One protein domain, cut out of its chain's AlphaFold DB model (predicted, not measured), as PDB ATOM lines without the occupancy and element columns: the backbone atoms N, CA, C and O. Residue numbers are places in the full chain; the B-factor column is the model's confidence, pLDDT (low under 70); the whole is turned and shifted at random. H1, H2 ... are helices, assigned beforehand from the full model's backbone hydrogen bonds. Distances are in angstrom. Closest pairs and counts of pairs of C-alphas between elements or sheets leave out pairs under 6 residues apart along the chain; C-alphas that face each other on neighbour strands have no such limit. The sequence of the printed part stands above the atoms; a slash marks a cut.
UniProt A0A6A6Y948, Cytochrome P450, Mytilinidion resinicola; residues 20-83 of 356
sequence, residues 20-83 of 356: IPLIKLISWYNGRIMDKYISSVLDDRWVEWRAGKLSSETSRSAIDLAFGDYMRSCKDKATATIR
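Overview. This is residues 20 to 83 of the 356 residues of the protein "Cytochrome P450" of Mytilinidion resinicola (UniProt A0A6A6Y948). One long helix, H1, makes the length of this domain, and its last part meets a short second helix, H2, that is turned nearly square to it, in a corner like an L. Residues 20 to 40, of which 21 to 40 belong to H1, stick out free, away from a small body made by the other 43 residues. The printed part has 64 residues, with H1 then H2 along the chain and no named strand: all helix. It is loose, with a radius of gyration of the C-alphas of 15.5 A, and spans 46 by 24 by 15 A.

Along the chain. H1, residues 21 to 50, begins at C-alpha 21 (17.895, -51.238, -60.897) and is 42.3 A long from first to last C-alpha. H2, residues 62 to 73, is 16.9 A long and ends at C-alpha 73 (-15.452, -47.701, -39.064).

Arrangement. H1 touches H2 with residues 42 to 49 alone, and H2 touches H1 with residues 63 to 67 alone. Their closest C-alphas, those of Trp 49 and Asp 64, are 7.2 A apart. Their lines are about perpendicular at 72 degrees, only just beyond a steep tilt. In H1 and H2 every O i to N i+4 pair is within hydrogen-bond range.

Size, cuts and confidence. The C-alphas farthest apart, of Ile 20 and Gly 52, are 47.6 A apart. The link from H1 to H2, 11 residues, is long. The printed part has no cut, and no printed residue is under 70 in pLDDT.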
ATOM      1  N   ILE A  20      15.299 -51.954 -64.790       71.25
ATOM      2  CA  ILE A  20      16.679 -51.513 -64.582       71.25
ATOM      3  C   ILE A  20      16.798 -51.074 -63.112       71.25
ATOM      4  O   ILE A  20      15.952 -50.295 -62.662       71.25
ATOM      5  N   PRO A  21      17.784 -51.553 -62.327       76.06
ATOM      6  CA  PRO A  21      17.895 -51.238 -60.897       76.06
ATOM      7  C   PRO A  21      17.783 -49.739 -60.575       76.06
ATOM      8  O   PRO A  21      17.215 -49.358 -59.552       76.06
ATOM      9  N   LEU A  22      18.239 -48.888 -61.499       77.44
ATOM     10  CA  LEU A  22      18.097 -47.437 -61.441       77.44
ATOM     11  C   LEU A  22      16.632 -46.965 -61.424       77.44
ATOM     12  O   LEU A  22      16.290 -46.101 -60.625       77.44
ATOM     13  N   ILE A  23      15.747 -47.554 -62.236       76.69
ATOM     14  CA  ILE A  23      14.313 -47.221 -62.248       76.69
ATOM     15  C   ILE A  23      13.696 -47.541 -60.887       76.69
ATOM     16  O   ILE A  23      12.960 -46.724 -60.342       76.69
ATOM     17  N   LYS A  24      14.048 -48.683 -60.281       79.81
ATOM     18  CA  LYS A  24      13.570 -49.033 -58.933       79.81
ATOM     19  C   LYS A  24      14.030 -48.017 -57.888       79.81
ATOM     20  O   LYS A  24      13.229 -47.626 -57.040       79.81
ATOM     21  N   LEU A  25      15.284 -47.570 -57.963       85.50
ATOM     22  CA  LEU A  25      15.824 -46.555 -57.059       85.50
ATOM     23  C   LEU A  25      15.133 -45.196 -57.245       85.50
ATOM     24  O   LEU A  25      14.737 -44.578 -56.260       85.50
ATOM     25  N   ILE A  26      14.930 -44.759 -58.490       84.88
ATOM     26  CA  ILE A  26      14.232 -43.508 -58.822       84.88
ATOM     27  C   ILE A  26      12.777 -43.565 -58.347       84.88
ATOM     28  O   ILE A  26      12.311 -42.647 -57.671       84.88
ATOM     29  N   SER A  27      12.056 -44.651 -58.642       82.25
ATOM     30  CA  SER A  27      10.677 -44.845 -58.185       82.25
ATOM     31  C   SER A  27      10.580 -44.875 -56.661       82.25
ATOM     32  O   SER A  27       9.647 -44.300 -56.103       82.25
ATOM     33  N   TRP A  28      11.540 -45.503 -55.976       88.62
ATOM     34  CA  TRP A  28      11.612 -45.490 -54.516       88.62
ATOM     35  C   TRP A  28      11.846 -44.077 -53.973       88.62
ATOM     36  O   TRP A  28      11.121 -43.641 -53.081       88.62
ATOM     37  N   TYR A  29      12.812 -43.345 -54.532       90.44
ATOM     38  CA  TYR A  29      13.163 -41.992 -54.102       90.44
ATOM     39  C   TYR A  29      11.991 -41.021 -54.288       90.44
ATOM     40  O   TYR A  29      11.527 -40.411 -53.322       90.44
ATOM     41  N   ASN A  30      11.438 -40.957 -55.502       88.50
ATOM     42  CA  ASN A  30      10.277 -40.122 -55.817       88.50
ATOM     43  C   ASN A  30       9.040 -40.557 -55.023       88.50
ATOM     44  O   ASN A  30       8.276 -39.721 -54.542       88.50
ATOM     45  N   GLY A  31       8.866 -41.867 -54.829       89.31
ATOM     46  CA  GLY A  31       7.810 -42.414 -53.990       89.31
ATOM     47  C   GLY A  31       7.908 -41.926 -52.551       89.31
ATOM     48  O   GLY A  31       6.903 -41.494 -51.995       89.31
ATOM     49  N   ARG A  32       9.112 -41.910 -51.974       92.12
ATOM     50  CA  ARG A  32       9.342 -41.441 -50.606       92.12
ATOM     51  C   ARG A  32       9.081 -39.943 -50.450       92.12
ATOM     52  O   ARG A  32       8.529 -39.535 -49.431       92.12
ATOM     53  N   ILE A  33       9.460 -39.134 -51.442       92.12
ATOM     54  CA  ILE A  33       9.165 -37.693 -51.463       92.12
ATOM     55  C   ILE A  33       7.652 -37.469 -51.448       92.12
ATOM     56  O   ILE A  33       7.146 -36.743 -50.593       92.12
ATOM     57  N   MET A  34       6.933 -38.134 -52.355       89.81
ATOM     58  CA  MET A  34       5.486 -37.982 -52.478       89.81
ATOM     59  C   MET A  34       4.748 -38.477 -51.228       89.81
ATOM     60  O   MET A  34       3.850 -37.802 -50.731       89.81
ATOM     61  N   ASP A  35       5.164 -39.616 -50.668       92.25
ATOM     62  CA  ASP A  35       4.579 -40.155 -49.436       92.25
ATOM     63  C   ASP A  35       4.787 -39.210 -48.254       92.25
ATOM     64  O   ASP A  35       3.865 -39.017 -47.460       92.25
ATOM     65  N   LYS A  36       5.969 -38.590 -48.140       93.94
ATOM     66  CA  LYS A  36       6.255 -37.604 -47.091       93.94
ATOM     67  C   LYS A  36       5.366 -36.369 -47.239       93.94
ATOM     68  O   LYS A  36       4.786 -35.931 -46.251       93.94
ATOM     69  N   TYR A  37       5.240 -35.841 -48.457       93.50
ATOM     70  CA  TYR A  37       4.405 -34.672 -48.734       93.50
ATOM     71  C   TYR A  37       2.932 -34.942 -48.408       93.50
ATOM     72  O   TYR A  37       2.336 -34.232 -47.602       93.50
ATOM     73  N   ILE A  38       2.363 -36.021 -48.953       93.25
ATOM     74  CA  ILE A  38       0.954 -36.368 -48.726       93.25
ATOM     75  C   ILE A  38       0.704 -36.717 -47.259       93.25
ATOM     76  O   ILE A  38      -0.349 -36.376 -46.730       93.25
ATOM     77  N   SER A  39       1.662 -37.353 -46.576       94.38
ATOM     78  CA  SER A  39       1.537 -37.616 -45.136       94.38
ATOM     79  C   SER A  39       1.404 -36.326 -44.335       94.38
ATOM     80  O   SER A  39       0.518 -36.265 -43.491       94.38
ATOM     81  N   SER A  40       2.216 -35.304 -44.634       94.38
ATOM     82  CA  SER A  40       2.118 -33.992 -43.980       94.38
ATOM     83  C   SER A  40       0.743 -33.366 -44.205       94.38
ATOM     84  O   SER A  40       0.086 -32.974 -43.250       94.38
ATOM     85  N   VAL A  41       0.265 -33.361 -45.455       93.25
ATOM     86  CA  VAL A  41      -1.061 -32.820 -45.797       93.25
ATOM     87  C   VAL A  41      -2.176 -33.570 -45.063       93.25
ATOM     88  O   VAL A  41      -3.118 -32.953 -44.572       93.25
ATOM     89  N   LEU A  42      -2.080 -34.899 -44.964       94.00
ATOM     90  CA  LEU A  42      -3.038 -35.711 -44.213       94.00
ATOM     91  C   LEU A  42      -3.015 -35.393 -42.716       94.00
ATOM     92  O   LEU A  42      -4.079 -35.380 -42.104       94.00
ATOM     93  N   ASP A  43      -1.839 -35.153 -42.136       93.75
ATOM     94  CA  ASP A  43      -1.690 -34.839 -40.714       93.75
ATOM     95  C   ASP A  43      -2.303 -33.479 -40.381       93.75
ATOM     96  O   ASP A  43      -3.151 -33.394 -39.489       93.75
ATOM     97  N   ASP A  44      -1.956 -32.451 -41.155       93.25
ATOM     98  CA  ASP A  44      -2.491 -31.098 -40.987       93.25
ATOM     99  C   ASP A  44      -4.020 -31.108 -41.128       93.25
ATOM    100  O   ASP A  44      -4.752 -30.628 -40.255       93.25
ATOM    101  N   ARG A  45      -4.523 -31.767 -42.180       92.75
ATOM    102  CA  ARG A  45      -5.963 -31.874 -42.438       92.75
ATOM    103  C   ARG A  45      -6.687 -32.670 -41.356       92.75
ATOM    104  O   ARG A  45      -7.810 -32.326 -40.991       92.75
ATOM    105  N   TRP A  46      -6.069 -33.725 -40.824       92.44
ATOM    106  CA  TRP A  46      -6.650 -34.528 -39.746       92.44
ATOM    107  C   TRP A  46      -6.826 -33.709 -38.471       92.44
ATOM    108  O   TRP A  46      -7.874 -33.798 -37.831       92.44
ATOM    109  N   VAL A  47      -5.837 -32.884 -38.115       92.44
ATOM    110  CA  VAL A  47      -5.921 -31.987 -36.953       92.44
ATOM    111  C   VAL A  47      -7.081 -31.005 -37.112       92.44
ATOM    112  O   VAL A  47      -7.898 -30.868 -36.200       92.44
ATOM    113  N   GLU A  48      -7.203 -30.363 -38.274       91.81
ATOM    114  CA  GLU A  48      -8.295 -29.425 -38.558       91.81
ATOM    115  C   GLU A  48      -9.676 -30.095 -38.516       91.81
ATOM    116  O   GLU A  48     -10.612 -29.557 -37.916       91.81
ATOM    117  N   TRP A  49      -9.793 -31.287 -39.105       91.44
ATOM    118  CA  TRP A  49     -11.028 -32.071 -39.122       91.44
ATOM    119  C   TRP A  49     -11.444 -32.503 -37.709       91.44
ATOM    120  O   TRP A  49     -12.598 -32.356 -37.311       91.44
ATOM    121  N   ARG A  50     -10.488 -32.960 -36.889       88.88
ATOM    122  CA  ARG A  50     -10.725 -33.344 -35.485       88.88
ATOM    123  C   ARG A  50     -11.086 -32.163 -34.590       88.88
ATOM    124  O   ARG A  50     -11.832 -32.348 -33.634       88.88
ATOM    125  N   ALA A  51     -10.583 -30.973 -34.902       90.06
ATOM    126  CA  ALA A  51     -10.947 -29.737 -34.217       90.06
ATOM    127  C   ALA A  51     -12.346 -29.218 -34.605       90.06
ATOM    128  O   ALA A  51     -12.768 -28.184 -34.092       90.06
ATOM    129  N   GLY A  52     -13.051 -29.884 -35.528       86.00
ATOM    130  CA  GLY A  52     -14.366 -29.464 -36.013       86.00
ATOM    131  C   GLY A  52     -14.333 -28.246 -36.940       86.00
ATOM    132  O   GLY A  52     -15.388 -27.758 -37.334       86.00
ATOM    133  N   LYS A  53     -13.142 -27.762 -37.324       84.38
ATOM    134  CA  LYS A  53     -12.993 -26.674 -38.310       84.38
ATOM    135  C   LYS A  53     -13.430 -27.125 -39.702       84.38
ATOM    136  O   LYS A  53     -13.879 -26.321 -40.512       84.38
ATOM    137  N   LEU A  54     -13.287 -28.419 -39.964       80.50
ATOM    138  CA  LEU A  54     -13.687 -29.085 -41.190       80.50
ATOM    139  C   LEU A  54     -14.506 -30.316 -40.833       80.50
ATOM    140  O   LEU A  54     -14.231 -30.998 -39.849       80.50
ATOM    141  N   SER A  55     -15.497 -30.622 -41.652       75.19
ATOM    142  CA  SER A  55     -16.269 -31.851 -41.559       75.19
ATOM    143  C   SER A  55     -16.698 -32.277 -42.956       75.19
ATOM    144  O   SER A  55     -16.588 -31.508 -43.907       75.19
ATOM    145  N   SER A  56     -17.243 -33.484 -43.093       70.25
ATOM    146  CA  SER A  56     -17.876 -33.918 -44.346       70.25
ATOM    147  C   SER A  56     -19.105 -33.081 -44.739       70.25
ATOM    148  O   SER A  56     -19.573 -33.175 -45.874       70.25
ATOM    149  N   GLU A  57     -19.662 -32.308 -43.801       73.50
ATOM    150  CA  GLU A  57     -20.795 -31.407 -44.034       73.50
ATOM    151  C   GLU A  57     -20.324 -30.035 -44.523       73.50
ATOM    152  O   GLU A  57     -20.920 -29.485 -45.448       73.50
ATOM    153  N   THR A  58     -19.232 -29.512 -43.955       76.19
ATOM    154  CA  THR A  58     -18.683 -28.192 -44.306       76.19
ATOM    155  C   THR A  58     -17.677 -28.245 -45.454       76.19
ATOM    156  O   THR A  58     -17.539 -27.276 -46.195       76.19
ATOM    157  N   SER A  59     -16.991 -29.375 -45.643       77.81
ATOM    158  CA  SER A  59     -16.028 -29.593 -46.715       77.81
ATOM    159  C   SER A  59     -16.301 -30.898 -47.455       77.81
ATOM    160  O   SER A  59     -16.386 -31.981 -46.882       77.81
ATOM    161  N   ARG A  60     -16.416 -30.793 -48.781       82.31
ATOM    162  CA  ARG A  60     -16.649 -31.927 -49.688       82.31
ATOM    163  C   ARG A  60     -15.356 -32.436 -50.331       82.31
ATOM    164  O   ARG A  60     -15.400 -33.027 -51.405       82.31
ATOM    165  N   SER A  61     -14.201 -32.190 -49.707       87.81
ATOM    166  CA  SER A  61     -12.932 -32.696 -50.234       87.81
ATOM    167  C   SER A  61     -12.860 -34.223 -50.118       87.81
ATOM    168  O   SER A  61     -13.421 -34.822 -49.197       87.81
ATOM    169  N   ALA A  62     -12.126 -34.868 -51.029       86.56
ATOM    170  CA  ALA A  62     -11.941 -36.319 -50.999       86.56
ATOM    171  C   ALA A  62     -11.310 -36.806 -49.679       86.56
ATOM    172  O   ALA A  62     -11.645 -37.890 -49.203       86.56
ATOM    173  N   ILE A  63     -10.434 -35.998 -49.072       90.94
ATOM    174  CA  ILE A  63      -9.778 -36.315 -47.798       90.94
ATOM    175  C   ILE A  63     -10.795 -36.286 -46.653       90.94
ATOM    176  O   ILE A  63     -10.868 -37.237 -45.879       90.94
ATOM    177  N   ASP A  64     -11.621 -35.240 -46.574       91.00
ATOM    178  CA  ASP A  64     -12.582 -35.071 -45.477       91.00
ATOM    179  C   ASP A  64     -13.696 -36.126 -45.529       91.00
ATOM    180  O   ASP A  64     -14.134 -36.628 -44.489       91.00
ATOM    181  N   LEU A  65     -14.112 -36.518 -46.739       90.19
ATOM    182  CA  LEU A  65     -15.029 -37.639 -46.952       90.19
ATOM    183  C   LEU A  65     -14.394 -38.968 -46.519       90.19
ATOM    184  O   LEU A  65     -15.010 -39.729 -45.775       90.19
ATOM    185  N   ALA A  66     -13.138 -39.222 -46.906       90.56
ATOM    186  CA  ALA A  66     -12.414 -40.426 -46.499       90.56
ATOM    187  C   ALA A  66     -12.211 -40.497 -44.975       90.56
ATOM    188  O   ALA A  66     -12.320 -41.577 -44.387       90.56
ATOM    189  N   PHE A  67     -11.964 -39.362 -44.315       92.50
ATOM    190  CA  PHE A  67     -11.904 -39.273 -42.856       92.50
ATOM    191  C   PHE A  67     -13.253 -39.576 -42.208       92.50
ATOM    192  O   PHE A  67     -13.295 -40.365 -41.263       92.50
ATOM    193  N   GLY A  68     -14.350 -39.025 -42.735       89.69
ATOM    194  CA  GLY A  68     -15.702 -39.336 -42.270       89.69
ATOM    195  C   GLY A  68     -16.017 -40.833 -42.353       89.69
ATOM    196  O   GLY A  68     -16.463 -41.433 -41.372       89.69
ATOM    197  N   ASP A  69     -15.724 -41.465 -43.489       90.19
ATOM    198  CA  ASP A  69     -15.925 -42.903 -43.709       90.19
ATOM    199  C   ASP A  69     -15.060 -43.748 -42.773       90.19
ATOM    200  O   ASP A  69     -15.544 -44.682 -42.126       90.19
ATOM    201  N   TYR A  70     -13.788 -43.380 -42.628       92.38
ATOM    202  CA  TYR A  70     -12.871 -44.040 -41.712       92.38
ATOM    203  C   TYR A  70     -13.338 -43.945 -40.259       92.38
ATOM    204  O   TYR A  70     -13.375 -44.959 -39.562       92.38
ATOM    205  N   MET A  71     -13.775 -42.767 -39.816       90.31
ATOM    206  CA  MET A  71     -14.280 -42.542 -38.462       90.31
ATOM    207  C   MET A  71     -15.556 -43.327 -38.161       90.31
ATOM    208  O   MET A  71     -15.757 -43.747 -37.021       90.31
ATOM    209  N   ARG A  72     -16.405 -43.583 -39.165       90.31
ATOM    210  CA  ARG A  72     -17.566 -44.476 -39.018       90.31
ATOM    211  C   ARG A  72     -17.160 -45.933 -38.781       90.31
ATOM    212  O   ARG A  72     -17.887 -46.648 -38.100       90.31
ATOM    213  N   SER A  73     -15.999 -46.353 -39.284       89.38
ATOM    214  CA  SER A  73     -15.452 -47.701 -39.064       89.38
ATOM    215  C   SER A  73     -14.734 -47.879 -37.716       89.38
ATOM    216  O   SER A  73     -14.434 -49.007 -37.317       89.38
ATOM    217  N   CYS A  74     -14.432 -46.787 -37.007       90.00
ATOM    218  CA  CYS A  74     -13.737 -46.824 -35.721       90.00
ATOM    219  C   CYS A  74     -14.697 -47.178 -34.575       90.00
ATOM    220  O   CYS A  74     -15.767 -46.583 -34.451       90.00
ATOM    221  N   LYS A  75     -14.285 -48.112 -33.704       87.19
ATOM    222  CA  LYS A  75     -15.051 -48.496 -32.502       87.19
ATOM    223  C   LYS A  75     -15.071 -47.378 -31.459       87.19
ATOM    224  O   LYS A  75     -16.139 -46.990 -31.003       87.19
ATOM    225  N   ASP A  76     -13.896 -46.852 -31.118       87.75
ATOM    226  CA  ASP A  76     -13.755 -45.666 -30.273       87.75
ATOM    227  C   ASP A  76     -13.409 -44.467 -31.155       87.75
ATOM    228  O   ASP A  76     -12.358 -44.424 -31.791       87.75
ATOM    229  N   LYS A  77     -14.325 -43.501 -31.212       86.50
ATOM    230  CA  LYS A  77     -14.173 -42.278 -32.002       86.50
ATOM    231  C   LYS A  77     -13.417 -41.191 -31.240       86.50
ATOM    232  O   LYS A  77     -12.842 -40.314 -31.880       86.50
ATOM    233  N   ALA A  78     -13.401 -41.207 -29.909       82.94
ATOM    234  CA  ALA A  78     -12.788 -40.146 -29.117       82.94
ATOM    235  C   ALA A  78     -11.258 -40.194 -29.210       82.94
ATOM    236  O   ALA A  78     -10.629 -39.149 -29.360       82.94
ATOM    237  N   THR A  79     -10.671 -41.391 -29.238       83.62
ATOM    238  CA  THR A  79      -9.210 -41.594 -29.276       83.62
ATOM    239  C   THR A  79      -8.673 -42.023 -30.646       83.62
ATOM    240  O   THR A  79      -7.470 -42.237 -30.807       83.62
ATOM    241  N   ALA A  80      -9.546 -42.142 -31.654       85.88
ATOM    242  CA  ALA A  80      -9.169 -42.605 -32.983       85.88
ATOM    243  C   ALA A  80      -8.049 -41.757 -33.608       85.88
ATOM    244  O   ALA A  80      -8.168 -40.541 -33.754       85.88
ATOM    245  N   THR A  81      -6.999 -42.436 -34.062       89.62
ATOM    246  CA  THR A  81      -5.949 -41.897 -34.934       89.62
ATOM    247  C   THR A  81      -5.983 -42.603 -36.290       89.62
ATOM    248  O   THR A  81      -6.629 -43.648 -36.455       89.62
ATOM    249  N   ILE A  82      -5.297 -42.050 -37.293       90.69
ATOM    250  CA  ILE A  82      -5.162 -42.710 -38.596       90.69
ATOM    251  C   ILE A  82      -4.216 -43.906 -38.445       90.69
ATOM    252  O   ILE A  82      -3.001 -43.745 -38.320       90.69
ATOM    253  N   ARG A  83      -4.772 -45.121 -38.494       91.81
ATOM    254  CA  ARG A  83      -3.995 -46.366 -38.453       91.81
ATOM    255  C   ARG A  83      -2.988 -46.411 -39.613       91.81
ATOM    256  O   ARG A  83      -3.335 -45.981 -40.713       91.81
TER     257      ARG A  83